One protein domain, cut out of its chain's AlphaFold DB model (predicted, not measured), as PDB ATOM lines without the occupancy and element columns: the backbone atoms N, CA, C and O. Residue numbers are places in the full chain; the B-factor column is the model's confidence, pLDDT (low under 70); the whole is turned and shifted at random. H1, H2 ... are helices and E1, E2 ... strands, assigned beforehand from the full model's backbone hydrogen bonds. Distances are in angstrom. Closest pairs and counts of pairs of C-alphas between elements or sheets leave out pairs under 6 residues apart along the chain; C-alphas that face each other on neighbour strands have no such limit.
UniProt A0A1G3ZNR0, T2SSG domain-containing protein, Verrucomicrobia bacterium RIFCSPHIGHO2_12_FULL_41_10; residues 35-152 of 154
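What this domain is: This is residues 35 to 152 of the 154 residues of the protein "T2SSG domain-containing protein" of Verrucomicrobia bacterium RIFCSPHIGHO2_12_FULL_41_10 (UniProt A0A1G3ZNR0). With little regular structure, a small antiparallel hairpin, E1 and E2, packs mainly through E2 on one long helix, H1, and loops make up most of the body. The 118 printed residues run H1, H2, E1, E2; the class is mostly helix, though named elements hold only 45 residues. The whole is compact, radius of gyration of the C-alphas 14.4 A, and only just elongated, spanning 49 by 32 by 21 A.

Where its parts are: E1 is residues 118 to 121 and E2 residues 135 to 138, ending at C-alpha 138 (23.295, 48.856, -22.005). H1, residues 35 to 64, begins at C-alpha 35 (8.306, 51.203, -12.141) and measures 42.0 A. H2 is residues 77 to 83.

How they stand to each other: In the hairpin, N 119 and O 137 are 2.8 A apart, within hydrogen-bond range. The closest C-alphas of H1 and E2, Ile 50 and Leu 136, are 6.9 A apart. H1, with residues 56 to 60 alone, only just touches H2 through 3 pairs of C-alphas within 8 A, the closest Tyr 60 and Leu 83 at 7.1 A; the tilt is steep, 59 degrees. Every O i to N i+4 pair is within range in H2, and 25 of 26 in H1.

The domain as a whole: The C-alphas farthest apart, Tyr 36 and Lys 90, are 49.2 A apart. The printed part has no cut, and its three links are long. Residue 35 alone has pLDDT under 70.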
ATOM      1  N   ARG A  35       7.510  51.624 -10.971       68.44
ATOM      2  CA  ARG A  35       8.306  51.203 -12.141       68.44
ATOM      3  C   ARG A  35       9.036  52.361 -12.828       68.44
ATOM      4  O   ARG A  35      10.167  52.182 -13.274       68.44
ATOM      5  N   TYR A  36       8.415  53.537 -12.922       70.38
ATOM      6  CA  TYR A  36       9.008  54.688 -13.612       70.38
ATOM      7  C   TYR A  36      10.211  55.260 -12.849       70.38
ATOM      8  O   TYR A  36      11.278  55.454 -13.434       70.38
ATOM      9  N   ALA A  37      10.067  55.452 -11.535       73.25
ATOM     10  CA  ALA A  37      11.139  55.963 -10.683       73.25
ATOM     11  C   ALA A  37      12.356  55.022 -10.668       73.25
ATOM     12  O   ALA A  37      13.489  55.477 -10.827       73.25
ATOM     13  N   PHE A  38      12.127  53.703 -10.584       80.44
ATOM     14  CA  PHE A  38      13.209  52.719 -10.669       80.44
ATOM     15  C   PHE A  38      13.943  52.765 -12.012       80.44
ATOM     16  O   PHE A  38      15.170  52.710 -12.025       80.44
ATOM     17  N   ARG A  39      13.233  52.930 -13.139       86.81
ATOM     18  CA  ARG A  39      13.884  53.038 -14.457       86.81
ATOM     19  C   ARG A  39      14.736  54.298 -14.586       86.81
ATOM     20  O   ARG A  39      15.820  54.217 -15.152       86.81
ATOM     21  N   SER A  40      14.279  55.440 -14.074       89.50
ATOM     22  CA  SER A  40      15.070  56.678 -14.102       89.50
ATOM     23  C   SER A  40      16.367  56.532 -13.295       89.50
ATOM     24  O   SER A  40      17.450  56.799 -13.819       89.50
ATOM     25  N   GLY A  41      16.280  56.001 -12.069       92.25
ATOM     26  CA  GLY A  41      17.459  55.726 -11.241       92.25
ATOM     27  C   GLY A  41      18.414  54.712 -11.881       92.25
ATOM     28  O   GLY A  41      19.622  54.934 -11.908       92.25
ATOM     29  N   ALA A  42      17.875  53.639 -12.468       94.00
ATOM     30  CA  ALA A  42      18.656  52.644 -13.200       94.00
ATOM     31  C   ALA A  42      19.391  53.252 -14.406       94.00
ATOM     32  O   ALA A  42      20.553  52.924 -14.628       94.00
ATOM     33  N   ARG A  43      18.764  54.182 -15.144       94.56
ATOM     34  CA  ARG A  43      19.416  54.893 -16.259       94.56
ATOM     35  C   ARG A  43      20.582  55.751 -15.785       94.56
ATOM     36  O   ARG A  43      21.665  55.649 -16.349       94.56
ATOM     37  N   CYS A  44      20.372  56.555 -14.743       95.38
ATOM     38  CA  CYS A  44      21.424  57.403 -14.182       95.38
ATOM     39  C   CYS A  44      22.607  56.561 -13.682       95.38
ATOM     40  O   CYS A  44      23.760  56.843 -14.004       95.38
ATOM     41  N   ARG A  45      22.316  55.466 -12.969       95.38
ATOM     42  CA  ARG A  45      23.335  54.505 -12.545       95.38
ATOM     43  C   ARG A  45      24.077  53.909 -13.736       95.38
ATOM     44  O   ARG A  45      25.299  53.846 -13.708       95.38
ATOM     45  N   ALA A  46      23.355  53.514 -14.780       96.56
ATOM     46  CA  ALA A  46      23.966  52.880 -15.933       96.56
ATOM     47  C   ALA A  46      24.889  53.830 -16.707       96.56
ATOM     48  O   ALA A  46      25.943  53.406 -17.169       96.56
ATOM     49  N   GLN A  47      24.517  55.109 -16.810       96.62
ATOM     50  CA  GLN A  47      25.371  56.161 -17.366       96.62
ATOM     51  C   GLN A  47      26.648  56.330 -16.539       96.62
ATOM     52  O   GLN A  47      27.739  56.322 -17.099       96.62
ATOM     53  N   ALA A  48      26.528  56.411 -15.211       96.81
ATOM     54  CA  ALA A  48      27.680  56.534 -14.318       96.81
ATOM     55  C   ALA A  48      28.616  55.314 -14.387       96.81
ATOM     56  O   ALA A  48      29.839  55.467 -14.389       96.81
ATOM     57  N   GLU A  49      28.054  54.104 -14.470       96.69
ATOM     58  CA  GLU A  49      28.813  52.861 -14.643       96.69
ATOM     59  C   GLU A  49      29.535  52.833 -15.999       96.69
ATOM     60  O   GLU A  49      30.725  52.529 -16.018       96.69
ATOM     61  N   ILE A  50      28.886  53.244 -17.099       97.12
ATOM     62  CA  ILE A  50      29.539  53.379 -18.415       97.12
ATOM     63  C   ILE A  50      30.688  54.380 -18.343       97.12
ATOM     64  O   ILE A  50      31.790  54.045 -18.746       97.12
ATOM     65  N   THR A  51      30.481  55.576 -17.785       97.44
ATOM     66  CA  THR A  51      31.554  56.575 -17.657       97.44
ATOM     67  C   THR A  51      32.736  56.044 -16.843       97.44
ATOM     68  O   THR A  51      33.889  56.248 -17.220       97.44
ATOM     69  N   SER A  52      32.463  55.333 -15.746       97.19
ATOM     70  CA  SER A  52      33.508  54.768 -14.884       97.19
ATOM     71  C   SER A  52      34.273  53.632 -15.574       97.19
ATOM     72  O   SER A  52      35.496  53.560 -15.470       97.19
ATOM     73  N   LEU A  53      33.568  52.765 -16.306       97.38
ATOM     74  CA  LEU A  53      34.173  51.702 -17.109       97.38
ATOM     75  C   LEU A  53      34.986  52.268 -18.273       97.38
ATOM     76  O   LEU A  53      36.091  51.793 -18.516       97.38
ATOM     77  N   SER A  54      34.488  53.307 -18.943       97.25
ATOM     78  CA  SER A  54      35.222  54.003 -19.995       97.25
ATOM     79  C   SER A  54      36.537  54.566 -19.467       97.25
ATOM     80  O   SER A  54      37.580  54.321 -20.054       97.25
ATOM     81  N   ALA A  55      36.532  55.231 -18.308       97.88
ATOM     82  CA  ALA A  55      37.766  55.729 -17.698       97.88
ATOM     83  C   ALA A  55      38.764  54.602 -17.359       97.88
ATOM     84  O   ALA A  55      39.973  54.763 -17.535       97.88
ATOM     85  N   ALA A  56      38.273  53.446 -16.902       97.94
ATOM     86  CA  ALA A  56      39.116  52.278 -16.654       97.94
ATOM     87  C   ALA A  56      39.706  51.697 -17.951       97.94
ATOM     88  O   ALA A  56      40.880  51.332 -17.972       97.94
ATOM     89  N   LEU A  57      38.919  51.654 -19.029       97.38
ATOM     90  CA  LEU A  57      39.356  51.242 -20.364       97.38
ATOM     91  C   LEU A  57      40.437  52.173 -20.925       97.38
ATOM     92  O   LEU A  57      41.445  51.687 -21.430       97.38
ATOM     93  N   GLU A  58      40.282  53.487 -20.768       97.38
ATOM     94  CA  GLU A  58      41.316  54.465 -21.139       97.38
ATOM     95  C   GLU A  58      42.613  54.230 -20.356       97.38
ATOM     96  O   GLU A  58      43.707  54.192 -20.919       97.38
ATOM     97  N   SER A  59      42.511  53.999 -19.041       97.75
ATOM     98  CA  SER A  59      43.687  53.666 -18.233       97.75
ATOM     99  C   SER A  59      44.327  52.342 -18.653       97.75
ATOM    100  O   SER A  59      45.549  52.230 -18.574       97.75
ATOM    101  N   TYR A  60      43.535  51.352 -19.068       97.44
ATOM    102  CA  TYR A  60      44.045  50.082 -19.578       97.44
ATOM    103  C   TYR A  60      44.828  50.293 -20.875       97.44
ATOM    104  O   TYR A  60      45.966  49.827 -20.975       97.44
ATOM    105  N   LYS A  61      44.258  51.043 -21.828       96.56
ATOM    106  CA  LYS A  61      44.902  51.389 -23.100       96.56
ATOM    107  C   LYS A  61      46.212  52.141 -22.889       96.56
ATOM    108  O   LYS A  61      47.197  51.820 -23.542       96.56
ATOM    109  N   ASN A  62      46.261  53.086 -21.952       96.88
ATOM    110  CA  ASN A  62      47.490  53.828 -21.654       96.88
ATOM    111  C   ASN A  62      48.661  52.922 -21.235       96.88
ATOM    112  O   ASN A  62      49.811  53.250 -21.518       96.88
ATOM    113  N   ASP A  63      48.380  51.788 -20.592       96.12
ATOM    114  CA  ASP A  63      49.417  50.849 -20.155       96.12
ATOM    115  C   ASP A  63      49.699  49.734 -21.176       96.12
ATOM    116  O   ASP A  63      50.833  49.267 -21.275       96.12
ATOM    117  N   HIS A  64      48.681  49.281 -21.912       94.62
ATOM    118  CA  HIS A  64      48.778  48.134 -22.826       94.62
ATOM    119  C   HIS A  64      48.919  48.529 -24.300       94.62
ATOM    120  O   HIS A  64      49.157  47.672 -25.147       94.62
ATOM    121  N   GLY A  65      48.771  49.815 -24.612       94.62
ATOM    122  CA  GLY A  65      48.788  50.372 -25.963       94.62
ATOM    123  C   GLY A  65      47.470  50.231 -26.722       94.62
ATOM    124  O   GLY A  65      47.297  50.914 -27.726       94.62
ATOM    125  N   ASP A  66      46.546  49.384 -26.259       95.56
ATOM    126  CA  ASP A  66      45.276  49.128 -26.935       95.56
ATOM    127  C   ASP A  66      44.174  48.682 -25.955       95.56
ATOM    128  O   ASP A  66      44.464  48.279 -24.824       95.56
ATOM    129  N   TYR A  67      42.906  48.740 -26.372       96.44
ATOM    130  CA  TYR A  67      41.780  48.238 -25.583       96.44
ATOM    131  C   TYR A  67      41.693  46.701 -25.603       96.44
ATOM    132  O   TYR A  67      42.132  46.057 -26.559       96.44
ATOM    133  N   PRO A  68      41.082  46.072 -24.577       95.06
ATOM    134  CA  PRO A  68      40.833  44.634 -24.588       95.06
ATOM    135  C   PRO A  68      39.951  44.251 -25.778       95.06
ATOM    136  O   PRO A  68      38.889  44.835 -25.967       95.06
ATOM    137  N   THR A  69      40.342  43.261 -26.569       93.12
ATOM    138  CA  THR A  69      39.501  42.743 -27.657       93.12
ATOM    139  C   THR A  69      38.465  41.745 -27.148       93.12
ATOM    140  O   THR A  69      38.597  41.151 -26.070       93.12
ATOM    141  N   ASN A  70      37.401  41.553 -27.923       89.31
ATOM    142  CA  ASN A  70      36.364  40.578 -27.611       89.31
ATOM    143  C   ASN A  70      35.752  39.955 -28.869       89.31
ATOM    144  O   ASN A  70      35.555  40.627 -29.877       89.31
ATOM    145  N   ASP A  71      35.399  38.673 -28.770       84.75
ATOM    146  CA  ASP A  71      34.799  37.919 -29.879       84.75
ATOM    147  C   ASP A  71      33.272  38.079 -29.937       84.75
ATOM    148  O   ASP A  71      32.662  38.074 -31.006       84.75
ATOM    149  N   ILE A  72      32.635  38.203 -28.769       86.69
ATOM    150  CA  ILE A  72      31.179  38.282 -28.614       86.69
ATOM    151  C   ILE A  72      30.859  39.544 -27.822       86.69
ATOM    152  O   ILE A  72      31.356  39.731 -26.714       86.69
ATOM    153  N   CYS A  73      30.008  40.420 -28.360       85.44
ATOM    154  CA  CYS A  73      29.759  41.721 -27.737       85.44
ATOM    155  C   CYS A  73      28.918  41.671 -26.457       85.44
ATOM    156  O   CYS A  73      29.021  42.553 -25.615       85.44
ATOM    157  N   SER A  74      28.082  40.644 -26.295       86.56
ATOM    158  CA  SER A  74      27.244  40.429 -25.108       86.56
ATOM    159  C   SER A  74      27.929  39.629 -23.996       86.56
ATOM    160  O   SER A  74      27.348  39.485 -22.917       86.56
ATOM    161  N   ASP A  75      29.132  39.103 -24.257       91.44
ATOM    162  CA  ASP A  75      29.950  38.390 -23.280       91.44
ATOM    163  C   ASP A  75      31.128  39.267 -22.853       91.44
ATOM    164  O   ASP A  75      32.127  39.402 -23.557       91.44
ATOM    165  N   THR A  76      31.002  39.879 -21.680       93.75
ATOM    166  CA  THR A  76      31.992  40.826 -21.149       93.75
ATOM    167  C   THR A  76      32.913  40.196 -20.104       93.75
ATOM    168  O   THR A  76      33.592  40.898 -19.356       93.75
ATOM    169  N   ARG A  77      33.005  38.859 -20.046       93.12
ATOM    170  CA  ARG A  77      33.954  38.172 -19.148       93.12
ATOM    171  C   ARG A  77      35.415  38.450 -19.486       93.12
ATOM    172  O   ARG A  77      36.241  38.545 -18.576       93.12
ATOM    173  N   SER A  78      35.735  38.580 -20.774       91.25
ATOM    174  CA  SER A  78      37.083  38.964 -21.210       91.25
ATOM    175  C   SER A  78      37.445  40.345 -20.670       91.25
ATOM    176  O   SER A  78      38.538  40.525 -20.142       91.25
ATOM    177  N   LEU A  79      36.488  41.277 -20.686       94.44
ATOM    178  CA  LEU A  79      36.654  42.621 -20.146       94.44
ATOM    179  C   LEU A  79      36.874  42.611 -18.626       94.44
ATOM    180  O   LEU A  79      37.779  43.283 -18.141       94.44
ATOM    181  N   ILE A  80      36.114  41.802 -17.877       95.06
ATOM    182  CA  ILE A  80      36.340  41.622 -16.430       95.06
ATOM    183  C   ILE A  80      37.758  41.110 -16.176       95.06
ATOM    184  O   ILE A  80      38.462  41.647 -15.329       95.06
ATOM    185  N   THR A  81      38.193  40.100 -16.928       93.69
ATOM    186  CA  THR A  81      39.530  39.509 -16.761       93.69
ATOM    187  C   THR A  81      40.641  40.486 -17.156       93.69
ATOM    188  O   THR A  81      41.709  40.461 -16.557       93.69
ATOM    189  N   ALA A  82      40.405  41.366 -18.131       94.81
ATOM    190  CA  ALA A  82      41.374  42.376 -18.551       94.81
ATOM    191  C   ALA A  82      41.489  43.538 -17.549       94.81
ATOM    192  O   ALA A  82      42.591  43.986 -17.242       94.81
ATOM    193  N   LEU A  83      40.361  44.018 -17.016       96.69
ATOM    194  CA  LEU A  83      40.328  45.160 -16.096       96.69
ATOM    195  C   LEU A  83      40.556  44.764 -14.630       96.69
ATOM    196  O   LEU A  83      41.009  45.587 -13.834       96.69
ATOM    197  N   MET A  84      40.256  43.516 -14.272       95.44
ATOM    198  CA  MET A  84      40.472  42.924 -12.952       95.44
ATOM    199  C   MET A  84      41.101  41.525 -13.089       95.44
ATOM    200  O   MET A  84      40.477  40.513 -12.751       95.44
ATOM    201  N   PRO A  85      42.338  41.443 -13.606       93.62
ATOM    202  CA  PRO A  85      43.036  40.175 -13.775       93.62
ATOM    203  C   PRO A  85      43.243  39.457 -12.434       93.62
ATOM    204  O   PRO A  85      43.608  40.090 -11.437       93.62
ATOM    205  N   PRO A  86      43.053  38.126 -12.384       91.56
ATOM    206  CA  PRO A  86      43.375  37.354 -11.195       91.56
ATOM    207  C   PRO A  86      44.893  37.292 -10.993       91.56
ATOM    208  O   PRO A  86      45.670  37.311 -11.950       91.56
ATOM    209  N   ALA A  87      45.324  37.159  -9.738       91.19
ATOM    210  CA  ALA A  87      46.724  36.898  -9.432       91.19
ATOM    211  C   ALA A  87      47.179  35.580 -10.081       91.19
ATOM    212  O   ALA A  87      46.488  34.560 -10.004       91.19
ATOM    213  N   ALA A  88      48.359  35.593 -10.697       91.00
ATOM    214  CA  ALA A  88      48.950  34.432 -11.353       91.00
ATOM    215  C   ALA A  88      50.373  34.178 -10.827       91.00
ATOM    216  O   ALA A  88      51.037  35.122 -10.401       91.00
ATOM    217  N   PRO A  89      50.918  32.948 -10.923       93.25
ATOM    218  CA  PRO A  89      52.273  32.653 -10.444       93.25
ATOM    219  C   PRO A  89      53.359  33.558 -11.048       93.25
ATOM    220  O   PRO A  89      54.335  33.886 -10.384       93.25
ATOM    221  N   LYS A  90      53.178  33.980 -12.309       90.75
ATOM    222  CA  LYS A  90      54.092  34.890 -13.021       90.75
ATOM    223  C   LYS A  90      53.795  36.376 -12.788       90.75
ATOM    224  O   LYS A  90      54.640  37.204 -13.102       90.75
ATOM    225  N   ASN A  91      52.614  36.712 -12.269       89.50
ATOM    226  CA  ASN A  91      52.215  38.076 -11.936       89.50
ATOM    227  C   ASN A  91      51.323  38.064 -10.678       89.50
ATOM    228  O   ASN A  91      50.094  38.047 -10.794       89.50
ATOM    229  N   PRO A  92      51.926  38.001  -9.476       90.81
ATOM    230  CA  PRO A  92      51.174  37.872  -8.227       90.81
ATOM    231  C   PRO A  92      50.378  39.130  -7.858       90.81
ATOM    232  O   PRO A  92      49.425  39.042  -7.089       90.81
ATOM    233  N   TYR A  93      50.761  40.289  -8.404       92.50
ATOM    234  CA  TYR A  93      50.172  41.594  -8.100       92.50
ATOM    235  C   TYR A  93      49.817  42.327  -9.397       92.50
ATOM    236  O   TYR A  93      50.471  43.313  -9.749       92.50
ATOM    237  N   PRO A  94      48.822  41.839 -10.155       93.69
ATOM    238  CA  PRO A  94      48.469  42.484 -11.400       93.69
ATOM    239  C   PRO A  94      47.794  43.835 -11.121       93.69
ATOM    240  O   PRO A  94      47.094  44.011 -10.119       93.69
ATOM    241  N   LYS A  95      48.009  44.809 -12.010       94.69
ATOM    242  CA  LYS A  95      47.350  46.114 -11.914       94.69
ATOM    243  C   LYS A  95      45.854  45.942 -12.182       94.69
ATOM    244  O   LYS A  95      45.467  45.320 -13.166       94.69
ATOM    245  N   VAL A  96      45.031  46.495 -11.296       96.31
ATOM    246  CA  VAL A  96      43.569  46.498 -11.422       96.31
ATOM    247  C   VAL A  96      43.125  47.881 -11.885       96.31
ATOM    248  O   VAL A  96      43.489  48.886 -11.275       96.31
ATOM    249  N   TYR A  97      42.335  47.914 -12.952       97.12
ATOM    250  CA  TYR A  97      41.785  49.129 -13.555       97.12
ATOM    251  C   TYR A  97      40.361  49.411 -13.081       97.12
ATOM    252  O   TYR A  97      39.953  50.566 -12.996       97.12
ATOM    253  N   PHE A  98      39.606  48.362 -12.746       96.94
ATOM    254  CA  PHE A  98      38.245  48.476 -12.234       96.94
ATOM    255  C   PHE A  98      37.937  47.345 -11.253       96.94
ATOM    256  O   PHE A  98      38.289  46.195 -11.499       96.94
ATOM    257  N   PHE A  99      37.244  47.652 -10.155       95.12
ATOM    258  CA  PHE A  99      36.813  46.639  -9.192       95.12
ATOM    259  C   PHE A  99      35.376  46.209  -9.467       95.12
ATOM    260  O   PHE A  99      34.432  46.973  -9.267       95.12
ATOM    261  N   PHE A 100      35.204  44.949  -9.859       94.81
ATOM    262  CA  PHE A 100      33.887  44.350 -10.020       94.81
ATOM    263  C   PHE A 100      33.435  43.693  -8.718       94.81
ATOM    264  O   PHE A 100      34.061  42.764  -8.209       94.81
ATOM    265  N   SER A 101      32.311  44.157  -8.171       92.56
ATOM    266  CA  SER A 101      31.627  43.427  -7.104       92.56
ATOM    267  C   SER A 101      30.929  42.196  -7.685       92.56
ATOM    268  O   SER A 101      30.415  42.251  -8.798       92.56
ATOM    269  N   SER A 102      30.785  41.127  -6.896       89.44
ATOM    270  CA  SER A 102      30.020  39.933  -7.294       89.44
ATOM    271  C   SER A 102      28.580  40.250  -7.734       89.44
ATOM    272  O   SER A 102      28.015  39.506  -8.526       89.44
ATOM    273  N   LYS A 103      27.991  41.364  -7.273       91.38
ATOM    274  CA  LYS A 103      26.650  41.818  -7.695       91.38
ATOM    275  C   LYS A 103      26.626  42.522  -9.057       91.38
ATOM    276  O   LYS A 103      25.547  42.762  -9.583       91.38
ATOM    277  N   MET A 104      27.788  42.896  -9.587       92.81
ATOM    278  CA  MET A 104      27.948  43.554 -10.888       92.81
ATOM    279  C   MET A 104      28.316  42.559 -11.987       92.81
ATOM    280  O   MET A 104      28.549  42.974 -13.115       92.81
ATOM    281  N   THR A 105      28.396  41.261 -11.682       94.62
ATOM    282  CA  THR A 105      28.863  40.240 -12.624       94.62
ATOM    283  C   THR A 105      27.985  38.997 -12.593       94.62
ATOM    284  O   THR A 105      27.522  38.591 -11.530       94.62
ATOM    285  N   ASN A 106      27.813  38.352 -13.740       93.25
ATOM    286  CA  ASN A 106      27.207  37.036 -13.897       93.25
ATOM    287  C   ASN A 106      28.068  36.145 -14.812       93.25
ATOM    288  O   ASN A 106      29.171  36.506 -15.217       93.25
ATOM    289  N   GLU A 107      27.531  34.980 -15.168       90.25
ATOM    290  CA  GLU A 107      28.164  33.986 -16.049       90.25
ATOM    291  C   GLU A 107      28.514  34.511 -17.450       90.25
ATOM    292  O   GLU A 107      29.311  33.901 -18.153       90.25
ATOM    293  N   LYS A 108      27.905  35.618 -17.876       87.69
ATOM    294  CA  LYS A 108      28.078  36.245 -19.189       87.69
ATOM    295  C   LYS A 108      28.800  37.598 -19.105       87.69
ATOM    296  O   LYS A 108      28.947  38.268 -20.118       87.69
ATOM    297  N   GLY A 109      29.242  38.020 -17.922       92.81
ATOM    298  CA  GLY A 109      30.010  39.248 -17.739       92.81
ATOM    299  C   GLY A 109      29.321  40.275 -16.846       92.81
ATOM    300  O   GLY A 109      28.767  39.926 -15.810       92.81
ATOM    301  N   ILE A 110      29.428  41.550 -17.199       96.12
ATOM    302  CA  ILE A 110      29.025  42.690 -16.375       96.12
ATOM    303  C   ILE A 110      27.510  42.895 -16.489       96.12
ATOM    304  O   ILE A 110      26.976  43.057 -17.586       96.12
ATOM    305  N   LEU A 111      26.823  42.902 -15.350       95.62
ATOM    306  CA  LEU A 111      25.388  43.161 -15.228       95.62
ATOM    307  C   LEU A 111      25.098  44.660 -15.293       95.62
ATOM    308  O   LEU A 111      25.773  45.452 -14.636       95.62
ATOM    309  N   ASP A 112      24.043  45.023 -16.015       95.00
ATOM    310  CA  ASP A 112      23.491  46.370 -16.010       95.00
ATOM    311  C   ASP A 112      22.415  46.550 -14.914       95.00
ATOM    312  O   ASP A 112      21.872  45.576 -14.373       95.00
ATOM    313  N   PRO A 113      22.047  47.798 -14.573       94.12
ATOM    314  CA  PRO A 113      21.018  48.077 -13.567       94.12
ATOM    315  C   PRO A 113      19.598  47.602 -13.918       94.12
ATOM    316  O   PRO A 113      18.713  47.664 -13.063       94.12
ATOM    317  N   PHE A 114      19.355  47.156 -15.153       92.81
ATOM    318  CA  PHE A 114      18.069  46.639 -15.628       92.81
ATOM    319  C   PHE A 114      17.997  45.107 -15.555       92.81
ATOM    320  O   PHE A 114      16.959  44.533 -15.885       92.81
ATOM    321  N   GLY A 115      19.070  44.451 -15.096       90.31
ATOM    322  CA  GLY A 115      19.189  42.996 -15.004       90.31
ATOM    323  C   GLY A 115      19.644  42.328 -16.303       90.31
ATOM    324  O   GLY A 115      19.716  41.101 -16.359       90.31
ATOM    325  N   GLY A 116      19.935  43.118 -17.339       92.00
ATOM    326  CA  GLY A 116      20.626  42.671 -18.539       92.00
ATOM    327  C   GLY A 116      22.139  42.719 -18.352       92.00
ATOM    328  O   GLY A 116      22.642  42.926 -17.251       92.00
ATOM    329  N   ASN A 117      22.872  42.547 -19.447       94.81
ATOM    330  CA  ASN A 117      24.318  42.717 -19.452       94.81
ATOM    331  C   ASN A 117      24.697  44.018 -20.143       94.81
ATOM    332  O   ASN A 117      24.040  44.439 -21.100       94.81
ATOM    333  N   TYR A 118      25.817  44.585 -19.714       96.69
ATOM    334  CA  TYR A 118      26.558  45.487 -20.571       96.69
ATOM    335  C   TYR A 118      27.114  44.737 -21.768       96.69
ATOM    336  O   TYR A 118      27.547  43.585 -21.676       96.69
ATOM    337  N   HIS A 119      27.124  45.442 -22.881       95.88
ATOM    338  CA  HIS A 119      27.721  45.010 -24.115       95.88
ATOM    339  C   HIS A 119      28.944  45.862 -24.401       95.88
ATOM    340  O   HIS A 119      28.942  47.064 -24.146       95.88
ATOM    341  N   TYR A 120      29.968  45.231 -24.946       96.75
ATOM    342  CA  TYR A 120      31.226  45.867 -25.289       96.75
ATOM    343  C   TYR A 120      31.673  45.364 -26.655       96.75
ATOM    344  O   TYR A 120      31.504  44.181 -26.941       96.75
ATOM    345  N   ILE A 121      32.233  46.210 -27.512       95.19
ATOM    346  CA  ILE A 121      32.926  45.735 -28.708       95.19
ATOM    347  C   ILE A 121      34.164  46.570 -29.007       95.19
ATOM    348  O   ILE A 121      34.117  47.801 -29.066       95.19
ATOM    349  N   TYR A 122      35.263  45.856 -29.226       95.06
ATOM    350  CA  TYR A 122      36.500  46.394 -29.745       95.06
ATOM    351  C   TYR A 122      37.221  45.353 -30.606       95.06
ATOM    352  O   TYR A 122      37.596  44.276 -30.136       95.06
ATOM    353  N   THR A 123      37.427  45.692 -31.875       91.12
ATOM    354  CA  THR A 123      38.101  44.857 -32.876       91.12
ATOM    355  C   THR A 123      39.086  45.709 -33.680       91.12
ATOM    356  O   THR A 123      38.974  45.789 -34.902       91.12
ATOM    357  N   ASN A 124      40.024  46.374 -32.990       89.44
ATOM    358  CA  ASN A 124      40.910  47.401 -33.566       89.44
ATOM    359  C   ASN A 124      40.118  48.613 -34.095       89.44
ATOM    360  O   ASN A 124      40.171  48.999 -35.263       89.44
ATOM    361  N   GLY A 125      39.288  49.140 -33.204       89.56
ATOM    362  CA  GLY A 125      38.222  50.084 -33.481       89.56
ATOM    363  C   GLY A 125      36.867  49.498 -33.114       89.56
ATOM    364  O   GLY A 125      36.735  48.331 -32.728       89.56
ATOM    365  N   SER A 126      35.848  50.327 -33.243       92.38
ATOM    366  CA  SER A 126      34.470  49.957 -32.964       92.38
ATOM    367  C   SER A 126      33.545  50.423 -34.084       92.38
ATOM    368  O   SER A 126      33.845  51.409 -34.766       92.38
ATOM    369  N   PRO A 127      32.420  49.720 -34.305       91.25
ATOM    370  CA  PRO A 127      31.485  50.072 -35.364       91.25
ATOM    371  C   PRO A 127      30.930  51.498 -35.268       91.25
ATOM    372  O   PRO A 127      30.643  52.079 -36.313       91.25
ATOM    373  N   HIS A 128      30.770  52.052 -34.059       91.69
ATOM    374  CA  HIS A 128      30.116  53.350 -33.882       91.69
ATOM    375  C   HIS A 128      31.063  54.490 -33.486       91.69
ATOM    376  O   HIS A 128      30.876  55.597 -33.986       91.69
ATOM    377  N   ASN A 129      32.087  54.257 -32.656       91.38
ATOM    378  CA  ASN A 129      33.067  55.303 -32.319       91.38
ATOM    379  C   ASN A 129      34.276  55.372 -33.271       91.38
ATOM    380  O   ASN A 129      35.066  56.312 -33.196       91.38
ATOM    381  N   GLY A 130      34.426  54.416 -34.193       90.31
ATOM    382  CA  GLY A 130      35.472  54.436 -35.212       90.31
ATOM    383  C   GLY A 130      36.805  53.841 -34.755       90.31
ATOM    384  O   GLY A 130      36.863  52.970 -33.883       90.31
ATOM    385  N   LEU A 131      37.886  54.263 -35.418       85.69
ATOM    386  CA  LEU A 131      39.236  53.753 -35.172       85.69
ATOM    387  C   LEU A 131      39.742  54.231 -33.806       85.69
ATOM    388  O   LEU A 131      39.510  55.375 -33.427       85.69
ATOM    389  N   ASP A 132      40.445  53.355 -33.086       88.56
ATOM    390  CA  ASP A 132      41.045  53.655 -31.778       88.56
ATOM    391  C   ASP A 132      40.038  54.023 -30.662       88.56
ATOM    392  O   ASP A 132      40.346  54.736 -29.705       88.56
ATOM    393  N   SER A 133      38.803  53.532 -30.784       93.50
ATOM    394  CA  SER A 133      37.742  53.674 -29.782       93.50
ATOM    395  C   SER A 133      36.946  52.382 -29.644       93.50
ATOM    396  O   SER A 133      36.879  51.580 -30.577       93.50
ATOM    397  N   PHE A 134      36.318  52.189 -28.487       95.44
ATOM    398  CA  PHE A 134      35.447  51.051 -28.193       95.44
ATOM    399  C   PHE A 134      33.981  51.483 -28.130       95.44
ATOM    400  O   PHE A 134      33.674  52.641 -27.855       95.44
ATOM    401  N   ASP A 135      33.078  50.521 -28.277       96.38
ATOM    402  CA  ASP A 135      31.657  50.706 -27.987       96.38
ATOM    403  C   ASP A 135      31.314  49.982 -26.682       96.38
ATOM    404  O   ASP A 135      31.640  48.809 -26.509       96.38
ATOM    405  N   LEU A 136      30.639  50.669 -25.763       96.94
ATOM    406  CA  LEU A 136      30.147  50.159 -24.486       96.94
ATOM    407  C   LEU A 136      28.713  50.654 -24.267       96.94
ATOM    408  O   LEU A 136      28.455  51.859 -24.276       96.94
ATOM    409  N   TRP A 137      27.770  49.731 -24.058       96.50
ATOM    410  CA  TRP A 137      26.360  50.095 -23.915       96.50
ATOM    411  C   TRP A 137      25.533  49.133 -23.062       96.50
ATOM    412  O   TRP A 137      25.868  47.965 -22.881       96.50
ATOM    413  N   SER A 138      24.401  49.633 -22.568       96.31
ATOM    414  CA  SER A 138      23.295  48.856 -22.005       96.31
ATOM    415  C   SER A 138      22.063  49.012 -22.894       96.31
ATOM    416  O   SER A 138      21.762  50.098 -23.397       96.31
ATOM    417  N   THR A 139      21.299  47.928 -23.043       94.69
ATOM    418  CA  THR A 139      20.030  47.937 -23.789       94.69
ATOM    419  C   THR A 139      18.874  48.579 -23.012       94.69
ATOM    420  O   THR A 139      17.760  48.670 -23.521       94.69
ATOM    421  N   ALA A 140      19.099  49.015 -21.765       93.12
ATOM    422  CA  ALA A 140      18.085  49.600 -20.882       93.12
ATOM    423  C   ALA A 140      16.813  48.734 -20.707       93.12
ATOM    424  O   ALA A 140      15.703  49.250 -20.483       93.12
ATOM    425  N   GLY A 141      16.986  47.411 -20.818       89.25
ATOM    426  CA  GLY A 141      15.928  46.402 -20.759       89.25
ATOM    427  C   GLY A 141      15.178  46.157 -22.074       89.25
ATOM    428  O   GLY A 141      14.228  45.378 -22.068       89.25
ATOM    429  N   ASP A 142      15.566  46.791 -23.187       88.19
ATOM    430  CA  ASP A 142      14.940  46.600 -24.501       88.19
ATOM    431  C   ASP A 142      15.985  46.527 -25.630       88.19
ATOM    432  O   ASP A 142      16.481  47.529 -26.147       88.19
ATOM    433  N   SER A 143      16.302  45.306 -26.061       84.81
ATOM    434  CA  SER A 143      17.259  45.059 -27.145       84.81
ATOM    435  C   SER A 143      16.735  45.411 -28.541       84.81
ATOM    436  O   SER A 143      17.512  45.386 -29.491       84.81
ATOM    437  N   LYS A 144      15.446  45.735 -28.701       88.06
ATOM    438  CA  LYS A 144      14.860  46.098 -30.003       88.06
ATOM    439  C   LYS A 144      14.841  47.605 -30.234       88.06
ATOM    440  O   LYS A 144      14.794  48.046 -31.378       88.06
ATOM    441  N   ARG A 145      14.854  48.387 -29.156       87.88
ATOM    442  CA  ARG A 145      14.752  49.848 -29.176       87.88
ATOM    443  C   ARG A 145      16.103  50.504 -28.930       87.88
ATOM    444  O   ARG A 145      16.391  50.957 -27.823       87.88
ATOM    445  N   SER A 146      16.931  50.556 -29.973       87.94
ATOM    446  CA  SER A 146      18.267  51.165 -29.903       87.94
ATOM    447  C   SER A 146      18.248  52.665 -29.594       87.94
ATOM    448  O   SER A 146      19.207  53.176 -29.024       87.94
ATOM    449  N   ASP A 147      17.130  53.352 -29.857       89.50
ATOM    450  CA  ASP A 147      16.865  54.738 -29.442       89.50
ATOM    451  C   ASP A 147      16.849  54.921 -27.916       89.50
ATOM    452  O   ASP A 147      17.002  56.030 -27.409       89.50
ATOM    453  N   GLN A 148      16.635  53.839 -27.168       90.25
ATOM    454  CA  GLN A 148      16.575  53.857 -25.708       90.25
ATOM    455  C   GLN A 148      17.845  53.362 -25.029       90.25
ATOM    456  O   GLN A 148      17.893  53.383 -23.793       90.25
ATOM    457  N   TRP A 149      18.825  52.895 -25.801       94.69
ATOM    458  CA  TRP A 149      20.069  52.376 -25.258       94.69
ATOM    459  C   TRP A 149      20.867  53.478 -24.577       94.69
ATOM    460  O   TRP A 149      20.779  54.657 -24.913       94.69
ATOM    461  N   ILE A 150      21.653  53.064 -23.595       96.31
ATOM    462  CA  ILE A 150      22.599  53.932 -22.909       96.31
ATOM    463  C   ILE A 150      23.963  53.519 -23.433       96.31
ATOM    464  O   ILE A 150      24.376  52.388 -23.198       96.31
ATOM    465  N   LYS A 151      24.614  54.403 -24.180       95.25
ATOM    466  CA  LYS A 151      25.788  54.113 -25.010       95.25
ATOM    467  C   LYS A 151      26.861  55.182 -24.803       95.25
ATOM    468  O   LYS A 151      26.547  56.272 -24.329       95.25
ATOM    469  N   ASN A 152      28.113  54.866 -25.134       95.38
ATOM    470  CA  ASN A 152      29.220  55.830 -25.116       95.38
ATOM    471  C   ASN A 152      29.429  56.569 -26.453       95.38
ATOM    472  O   ASN A 152      30.345  57.379 -26.530       95.38
TER     473      ASN A 152